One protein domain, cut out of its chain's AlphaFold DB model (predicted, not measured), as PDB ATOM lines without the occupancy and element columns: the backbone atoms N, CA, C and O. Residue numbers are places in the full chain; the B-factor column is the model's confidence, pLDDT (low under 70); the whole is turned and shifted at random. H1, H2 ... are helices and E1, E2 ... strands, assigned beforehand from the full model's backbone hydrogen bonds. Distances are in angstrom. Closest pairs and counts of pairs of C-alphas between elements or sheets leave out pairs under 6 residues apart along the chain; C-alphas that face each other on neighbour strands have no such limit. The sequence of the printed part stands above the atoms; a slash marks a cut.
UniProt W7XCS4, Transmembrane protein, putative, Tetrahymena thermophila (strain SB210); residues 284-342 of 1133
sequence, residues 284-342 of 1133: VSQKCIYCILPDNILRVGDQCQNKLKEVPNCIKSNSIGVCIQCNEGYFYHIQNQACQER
ATOM      1  N   VAL A 284     -89.432  27.953 -35.405       58.62
ATOM      2  CA  VAL A 284     -88.735  26.849 -36.089       58.62
ATOM      3  C   VAL A 284     -88.134  25.847 -35.102       58.62
ATOM      4  O   VAL A 284     -88.309  24.645 -35.282       58.62
ATOM      5  N   SER A 285     -87.436  26.306 -34.054       72.50
ATOM      6  CA  SER A 285     -86.776  25.404 -33.091       72.50
ATOM      7  C   SER A 285     -87.583  25.080 -31.829       72.50
ATOM      8  O   SER A 285     -87.131  24.253 -31.036       72.50
ATOM      9  N   GLN A 286     -88.739  25.725 -31.608       67.25
ATOM     10  CA  GLN A 286     -89.550  25.632 -30.376       67.25
ATOM     11  C   GLN A 286     -88.779  26.014 -29.089       67.25
ATOM     12  O   GLN A 286     -89.249  25.793 -27.971       67.25
ATOM     13  N   LYS A 287     -87.586  26.613 -29.211       67.19
ATOM     14  CA  LYS A 287     -86.803  27.097 -28.069       67.19
ATOM     15  C   LYS A 287     -87.274  28.486 -27.651       67.19
ATOM     16  O   LYS A 287     -87.550  29.339 -28.489       67.19
ATOM     17  N   CYS A 288     -87.314  28.728 -26.344       61.78
ATOM     18  CA  CYS A 288     -87.564  30.055 -25.793       61.78
ATOM     19  C   CYS A 288     -86.391  30.984 -26.140       61.78
ATOM     20  O   CYS A 288     -85.279  30.751 -25.663       61.78
ATOM     21  N   ILE A 289     -86.611  32.007 -26.972       70.94
ATOM     22  CA  ILE A 289     -85.558  32.975 -27.315       70.94
ATOM     23  C   ILE A 289     -85.410  33.986 -26.178       70.94
ATOM     24  O   ILE A 289     -84.291  34.278 -25.762       70.94
ATOM     25  N   TYR A 290     -86.540  34.474 -25.659       69.25
ATOM     26  CA  TYR A 290     -86.613  35.498 -24.619       69.25
ATOM     27  C   TYR A 290     -87.563  35.074 -23.504       69.25
ATOM     28  O   TYR A 290     -88.674  34.614 -23.779       69.25
ATOM     29  N   CYS A 291     -87.157  35.308 -22.258       73.94
ATOM     30  CA  CYS A 291     -88.045  35.241 -21.105       73.94
ATOM     31  C   CYS A 291     -87.795  36.424 -20.157       73.94
ATOM     32  O   CYS A 291     -86.649  36.813 -19.911       73.94
ATOM     33  N   ILE A 292     -88.886  37.015 -19.663       60.50
ATOM     34  CA  ILE A 292     -88.879  38.099 -18.676       60.50
ATOM     35  C   ILE A 292     -89.237  37.474 -17.332       60.50
ATOM     36  O   ILE A 292     -90.331  36.937 -17.169       60.50
ATOM     37  N   LEU A 293     -88.294  37.491 -16.397       70.75
ATOM     38  CA  LEU A 293     -88.492  36.951 -15.053       70.75
ATOM     39  C   LEU A 293     -89.204  37.980 -14.144       70.75
ATOM     40  O   LEU A 293     -89.262  39.160 -14.495       70.75
ATOM     41  N   PRO A 294     -89.720  37.579 -12.962       48.88
ATOM     42  CA  PRO A 294     -90.414  38.487 -12.033       48.88
ATOM     43  C   PRO A 294     -89.574  39.669 -11.506       48.88
ATOM     44  O   PRO A 294     -90.112  40.573 -10.876       48.88
ATOM     45  N   ASP A 295     -88.262  39.670 -11.755       67.50
ATOM     46  CA  ASP A 295     -87.328  40.769 -11.485       67.50
ATOM     47  C   ASP A 295     -87.249  41.804 -12.635       67.50
ATOM     48  O   ASP A 295     -86.443  42.732 -12.577       67.50
ATOM     49  N   ASN A 296     -88.084  41.659 -13.675       57.56
ATOM     50  CA  ASN A 296     -88.072  42.419 -14.932       57.56
ATOM     51  C   ASN A 296     -86.766  42.312 -15.747       57.56
ATOM     52  O   ASN A 296     -86.537  43.111 -16.660       57.56
ATOM     53  N   ILE A 297     -85.912  41.316 -15.481       59.00
ATOM     54  CA  ILE A 297     -84.685  41.106 -16.255       59.00
ATOM     55  C   ILE A 297     -84.988  40.241 -17.484       59.00
ATOM     56  O   ILE A 297     -85.327  39.060 -17.379       59.00
ATOM     57  N   LEU A 298     -84.811  40.827 -18.672       54.03
ATOM     58  CA  LEU A 298     -84.846  40.110 -19.946       54.03
ATOM     59  C   LEU A 298     -83.629  39.178 -20.050       54.03
ATOM     60  O   LEU A 298     -82.490  39.646 -20.104       54.03
ATOM     61  N   ARG A 299     -83.857  37.862 -20.121       74.94
ATOM     62  CA  ARG A 299     -82.806  36.870 -20.404       74.94
ATOM     63  C   ARG A 299     -83.019  36.221 -21.767       74.94
ATOM     64  O   ARG A 299     -84.153  36.053 -22.214       74.94
ATOM     65  N   VAL A 300     -81.908  35.871 -22.417       64.56
ATOM     66  CA  VAL A 300     -81.868  35.382 -23.802       64.56
ATOM     67  C   VAL A 300     -81.203  34.004 -23.856       64.56
ATOM     68  O   VAL A 300     -80.161  33.796 -23.231       64.56
ATOM     69  N   GLY A 301     -81.783  33.072 -24.616       78.06
ATOM     70  CA  GLY A 301     -81.190  31.761 -24.912       78.06
ATOM     71  C   GLY A 301     -81.090  30.793 -23.720       78.06
ATOM     72  O   GLY A 301     -81.974  30.726 -22.864       78.06
ATOM     73  N   ASP A 302     -80.004  30.011 -23.675       62.09
ATOM     74  CA  ASP A 302     -79.877  28.801 -22.840       62.09
ATOM     75  C   ASP A 302     -80.014  29.034 -21.322       62.09
ATOM     76  O   ASP A 302     -80.379  28.115 -20.583       62.09
ATOM     77  N   GLN A 303     -79.812  30.268 -20.834       60.44
ATOM     78  CA  GLN A 303     -80.067  30.601 -19.425       60.44
ATOM     79  C   GLN A 303     -81.532  30.403 -19.010       60.44
ATOM     80  O   GLN A 303     -81.790  30.181 -17.829       60.44
ATOM     81  N   CYS A 304     -82.480  30.436 -19.952       65.56
ATOM     82  CA  CYS A 304     -83.884  30.165 -19.650       65.56
ATOM     83  C   CYS A 304     -84.179  28.657 -19.479       65.56
ATOM     84  O   CYS A 304     -85.139  28.292 -18.807       65.56
ATOM     85  N   GLN A 305     -83.356  27.760 -20.045       55.56
ATOM     86  CA  GLN A 305     -83.622  26.310 -20.024       55.56
ATOM     87  C   GLN A 305     -83.038  25.580 -18.805       55.56
ATOM     88  O   GLN A 305     -83.613  24.591 -18.350       55.56
ATOM     89  N   ASN A 306     -81.918  26.051 -18.248       52.12
ATOM     90  CA  ASN A 306     -81.187  25.288 -17.227       52.12
ATOM     91  C   ASN A 306     -81.867  25.236 -15.845       52.12
ATOM     92  O   ASN A 306     -81.543  24.351 -15.062       52.12
ATOM     93  N   LYS A 307     -82.840  26.111 -15.548       54.62
ATOM     94  CA  LYS A 307     -83.552  26.118 -14.254       54.62
ATOM     95  C   LYS A 307     -84.743  25.151 -14.155       54.62
ATOM     96  O   LYS A 307     -85.295  24.991 -13.074       54.62
ATOM     97  N   LEU A 308     -85.150  24.513 -15.257       48.28
ATOM     98  CA  LEU A 308     -86.343  23.647 -15.314       48.28
ATOM     99  C   LEU A 308     -86.059  22.149 -15.077       48.28
ATOM    100  O   LEU A 308     -86.989  21.347 -15.130       48.28
ATOM    101  N   LYS A 309     -84.801  21.748 -14.841       49.00
ATOM    102  CA  LYS A 309     -84.366  20.333 -14.853       49.00
ATOM    103  C   LYS A 309     -84.096  19.683 -13.485       49.00
ATOM    104  O   LYS A 309     -83.655  18.539 -13.460       49.00
ATOM    105  N   GLU A 310     -84.339  20.362 -12.364       56.31
ATOM    106  CA  GLU A 310     -83.807  19.936 -11.050       56.31
ATOM    107  C   GLU A 310     -84.785  19.195 -10.111       56.31
ATOM    108  O   GLU A 310     -84.400  18.886  -8.986       56.31
ATOM    109  N   VAL A 311     -86.015  18.848 -10.526       75.75
ATOM    110  CA  VAL A 311     -86.964  18.096  -9.665       75.75
ATOM    111  C   VAL A 311     -86.959  16.591  -9.998       75.75
ATOM    112  O   VAL A 311     -87.443  16.210 -11.070       75.75
ATOM    113  N   PRO A 312     -86.465  15.703  -9.106       79.12
ATOM    114  CA  PRO A 312     -86.436  14.261  -9.354       79.12
ATOM    115  C   PRO A 312     -87.835  13.658  -9.516       79.12
ATOM    116  O   PRO A 312     -88.784  14.063  -8.845       79.12
ATOM    117  N   ASN A 313     -87.950  12.652 -10.387       86.88
ATOM    118  CA  ASN A 313     -89.195  11.932 -10.697       86.88
ATOM    119  C   ASN A 313     -90.359  12.804 -11.202       86.88
ATOM    120  O   ASN A 313     -91.508  12.364 -11.184       86.88
ATOM    121  N   CYS A 314     -90.066  14.009 -11.696       90.31
ATOM    122  CA  CYS A 314     -91.042  14.886 -12.322       90.31
ATOM    123  C   CYS A 314     -91.069  14.714 -13.851       90.31
ATOM    124  O   CYS A 314     -90.065  14.944 -14.520       90.31
ATOM    125  N   ILE A 315     -92.232  14.363 -14.409       85.06
ATOM    126  CA  ILE A 315     -92.491  14.344 -15.860       85.06
ATOM    127  C   ILE A 315     -92.685  15.771 -16.386       85.06
ATOM    128  O   ILE A 315     -92.236  16.103 -17.483       85.06
ATOM    129  N   LYS A 316     -93.390  16.616 -15.624       79.31
ATOM    130  CA  LYS A 316     -93.802  17.954 -16.063       79.31
ATOM    131  C   LYS A 316     -93.850  18.916 -14.882       79.31
ATOM    132  O   LYS A 316     -94.559  18.651 -13.913       79.31
ATOM    133  N   SER A 317     -93.146  20.040 -14.977       83.19
ATOM    134  CA  SER A 317     -93.232  21.160 -14.034       83.19
ATOM    135  C   SER A 317     -94.004  22.339 -14.634       83.19
ATOM    136  O   SER A 317     -94.168  22.442 -15.852       83.19
ATOM    137  N   ASN A 318     -94.526  23.209 -13.771       73.62
ATOM    138  CA  ASN A 318     -95.118  24.485 -14.167       73.62
ATOM    139  C   ASN A 318     -94.057  25.606 -14.253       73.62
ATOM    140  O   ASN A 318     -92.868  25.393 -14.012       73.62
ATOM    141  N   SER A 319     -94.501  26.825 -14.569       53.50
ATOM    142  CA  SER A 319     -93.662  28.022 -14.737       53.50
ATOM    143  C   SER A 319     -92.861  28.444 -13.494       53.50
ATOM    144  O   SER A 319     -91.889  29.182 -13.639       53.50
ATOM    145  N   ILE A 320     -93.215  27.961 -12.297       66.25
ATOM    146  CA  ILE A 320     -92.479  28.217 -11.044       66.25
ATOM    147  C   ILE A 320     -91.570  27.047 -10.625       66.25
ATOM    148  O   ILE A 320     -91.014  27.065  -9.531       66.25
ATOM    149  N   GLY A 321     -91.403  26.028 -11.477       69.69
ATOM    150  CA  GLY A 321     -90.570  24.852 -11.197       69.69
ATOM    151  C   GLY A 321     -91.229  23.802 -10.294       69.69
ATOM    152  O   GLY A 321     -90.607  22.788  -9.992       69.69
ATOM    153  N   VAL A 322     -92.491  23.997  -9.903       77.62
ATOM    154  CA  VAL A 322     -93.266  23.021  -9.128       77.62
ATOM    155  C   VAL A 322     -93.694  21.870 -10.033       77.62
ATOM    156  O   VAL A 322     -94.197  22.090 -11.137       77.62
ATOM    157  N   CYS A 323     -93.521  20.633  -9.565       83.00
ATOM    158  CA  CYS A 323     -93.947  19.470 -10.326       83.00
ATOM    159  C   CYS A 323     -95.477  19.353 -10.389       83.00
ATOM    160  O   CYS A 323     -96.141  19.300  -9.360       83.00
ATOM    161  N   ILE A 324     -96.027  19.266 -11.600       81.44
ATOM    162  CA  ILE A 324     -97.462  19.067 -11.859       81.44
ATOM    163  C   ILE A 324     -97.788  17.658 -12.371       81.44
ATOM    164  O   ILE A 324     -98.959  17.309 -12.494       81.44
ATOM    165  N   GLN A 325     -96.777  16.834 -12.665       84.31
ATOM    166  CA  GLN A 325     -96.959  15.436 -13.056       84.31
ATOM    167  C   GLN A 325     -95.745  14.597 -12.643       84.31
ATOM    168  O   GLN A 325     -94.637  14.844 -13.116       84.31
ATOM    169  N   CYS A 326     -95.954  13.594 -11.790       92.62
ATOM    170  CA  CYS A 326     -94.912  12.677 -11.322       92.62
ATOM    171  C   CYS A 326     -94.801  11.417 -12.193       92.62
ATOM    172  O   CYS A 326     -95.755  11.047 -12.880       92.62
ATOM    173  N   ASN A 327     -93.648  10.746 -12.126       89.19
ATOM    174  CA  ASN A 327     -93.441   9.413 -12.694       89.19
ATOM    175  C   ASN A 327     -94.415   8.380 -12.102       89.19
ATOM    176  O   ASN A 327     -94.871   8.503 -10.964       89.19
ATOM    177  N   GLU A 328     -94.700   7.330 -12.871       81.88
ATOM    178  CA  GLU A 328     -95.515   6.201 -12.420       81.88
ATOM    179  C   GLU A 328     -94.907   5.558 -11.157       81.88
ATOM    180  O   GLU A 328     -93.689   5.430 -11.035       81.88
ATOM    181  N   GLY A 329     -95.753   5.228 -10.177       83.56
ATOM    182  CA  GLY A 329     -95.327   4.832  -8.825       83.56
ATOM    183  C   GLY A 329     -95.125   5.991  -7.834       83.56
ATOM    184  O   GLY A 329     -94.974   5.731  -6.645       83.56
ATOM    185  N   TYR A 330     -95.193   7.252  -8.276       89.31
ATOM    186  CA  TYR A 330     -95.042   8.437  -7.421       89.31
ATOM    187  C   TYR A 330     -96.314   9.314  -7.415       89.31
ATOM    188  O   TYR A 330     -97.140   9.257  -8.329       89.31
ATOM    189  N   PHE A 331     -96.479  10.138  -6.378       86.94
ATOM    190  CA  PHE A 331     -97.511  11.177  -6.261       86.94
ATOM    191  C   PHE A 331     -96.890  12.506  -5.803       86.94
ATOM    192  O   PHE A 331     -95.810  12.527  -5.211       86.94
ATOM    193  N   TYR A 332     -97.541  13.633  -6.092       85.12
ATOM    194  CA  TYR A 332     -97.009  14.955  -5.752       85.12
ATOM    195  C   TYR A 332     -97.348  15.335  -4.303       85.12
ATOM    196  O   TYR A 332     -98.507  15.574  -3.967       85.12
ATOM    197  N   HIS A 333     -96.337  15.422  -3.434       82.38
ATOM    198  CA  HIS A 333     -96.532  15.764  -2.026       82.38
ATOM    199  C   HIS A 333     -96.471  17.282  -1.814       82.38
ATOM    200  O   HIS A 333     -95.388  17.863  -1.701       82.38
ATOM    201  N   ILE A 334     -97.642  17.919  -1.709       63.38
ATOM    202  CA  ILE A 334     -97.824  19.386  -1.694       63.38
ATOM    203  C   ILE A 334     -96.893  20.107  -0.703       63.38
ATOM    204  O   ILE A 334     -96.253  21.086  -1.081       63.38
ATOM    205  N   GLN A 335     -96.756  19.614   0.534       70.69
ATOM    206  CA  GLN A 335     -95.906  20.258   1.556       70.69
ATOM    207  C   GLN A 335     -94.404  20.217   1.226       70.69
ATOM    208  O   GLN A 335     -93.656  21.067   1.692       70.69
ATOM    209  N   ASN A 336     -93.971  19.236   0.427       75.00
ATOM    210  CA  ASN A 336     -92.562  19.015   0.084       75.00
ATOM    211  C   ASN A 336     -92.233  19.477  -1.346       75.00
ATOM    212  O   ASN A 336     -91.085  19.378  -1.765       75.00
ATOM    213  N   GLN A 337     -93.245  19.930  -2.096       80.69
ATOM    214  CA  GLN A 337     -93.181  20.339  -3.503       80.69
ATOM    215  C   GLN A 337     -92.461  19.344  -4.436       80.69
ATOM    216  O   GLN A 337     -91.897  19.720  -5.464       80.69
ATOM    217  N   ALA A 338     -92.512  18.053  -4.096       88.06
ATOM    218  CA  ALA A 338     -91.747  16.994  -4.743       88.06
ATOM    219  C   ALA A 338     -92.571  15.710  -4.916       88.06
ATOM    220  O   ALA A 338     -93.535  15.458  -4.188       88.06
ATOM    221  N   CYS A 339     -92.160  14.882  -5.873       90.00
ATOM    222  CA  CYS A 339     -92.748  13.570  -6.119       90.00
ATOM    223  C   CYS A 339     -92.264  12.547  -5.082       90.00
ATOM    224  O   CYS A 339     -91.064  12.293  -4.976       90.00
ATOM    225  N   GLN A 340     -93.190  11.942  -4.339       89.25
ATOM    226  CA  GLN A 340     -92.926  10.893  -3.351       89.25
ATOM    227  C   GLN A 340     -93.458   9.541  -3.819       89.25
ATOM    228  O   GLN A 340     -94.459   9.477  -4.525       89.25
ATOM    229  N   GLU A 341     -92.766   8.467  -3.451       86.62
ATOM    230  CA  GLU A 341     -93.140   7.097  -3.808       86.62
ATOM    231  C   GLU A 341     -94.442   6.690  -3.097       86.62
ATOM    232  O   GLU A 341     -94.625   6.975  -1.911       86.62
ATOM    233  N   ARG A 342     -95.356   6.028  -3.816       76.44
ATOM    234  CA  ARG A 342     -96.609   5.514  -3.246       76.44
ATOM    235  C   ARG A 342     -96.305   4.364  -2.297       76.44
ATOM    236  O   ARG A 342     -95.916   3.275  -2.722       76.44
TER     237      ARG A 342
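Overview. This is residues 284 to 342 of the 1133 residues of the protein "Transmembrane protein, putative" of Tetrahymena thermophila (strain SB210) (UniProt W7XCS4). Three small two-stranded hairpins are strung along a loose, flat chain: E1 and E2, with the short helix H1 beside E1, make one end, and a stretch of residues 305 to 313 leads from there to E3 with E4 and E5 with E6, which sit close together as the other end. The printed part has 59 residues with one named helix and six named strands, which follow each other along the chain as E1, E2, H1, E3, E4, E5, E6, and each two-stranded sheet is antiparallel. The class is mostly strand, with under half of the residues, 28, in named elements. It is loose, with a radius of gyration of the C-alphas of 13.9 A and spans of 40 by 28 by 13 A.

Along the chain. E1, residues 288 to 292, is 10.8 A long and begins at C-alpha 288 (-87.564, 30.055, -25.793). E2 is residues 298 to 300, 6.8 A, and H1 residues 301 to 304, 6.1 A. E3, residues 314 to 317, and E4, residues 323 to 326, each measure 6.9 A. E5, residues 330 to 333, is 9.2 A; E6, residues 338 to 341, is 10.0 A and ends at C-alpha 341 (-93.140, 7.097, -3.808).

Arrangement. In the hairpin E1 and E2, N 299 and O 291 are 3.0 A apart. The closest C-alphas of E1 and H1, Ile 289 and Gly 301, are 5.1 A apart. H1 is too short for an O i to N i+4 pair; its one O i to N i+3 pair is within hydrogen-bond range. E1 and E2 are apart from E3, E4, E5 and E6. In the hairpin E3 and E4, N 315 and O 325 are 2.8 A apart; in E5 and E6, N 331 and O 340 are 2.8 A apart. The closest C-alphas of E4 and E6, Cys 326 and Cys 339, are 5.7 A apart.

Size, cuts and confidence. The two farthest C-alphas, Leu 298 and Arg 342, are 40.2 A apart. The printed part has no cut, and no link is long. Confidence is under 70 for 25 residues, among them 302 to 310.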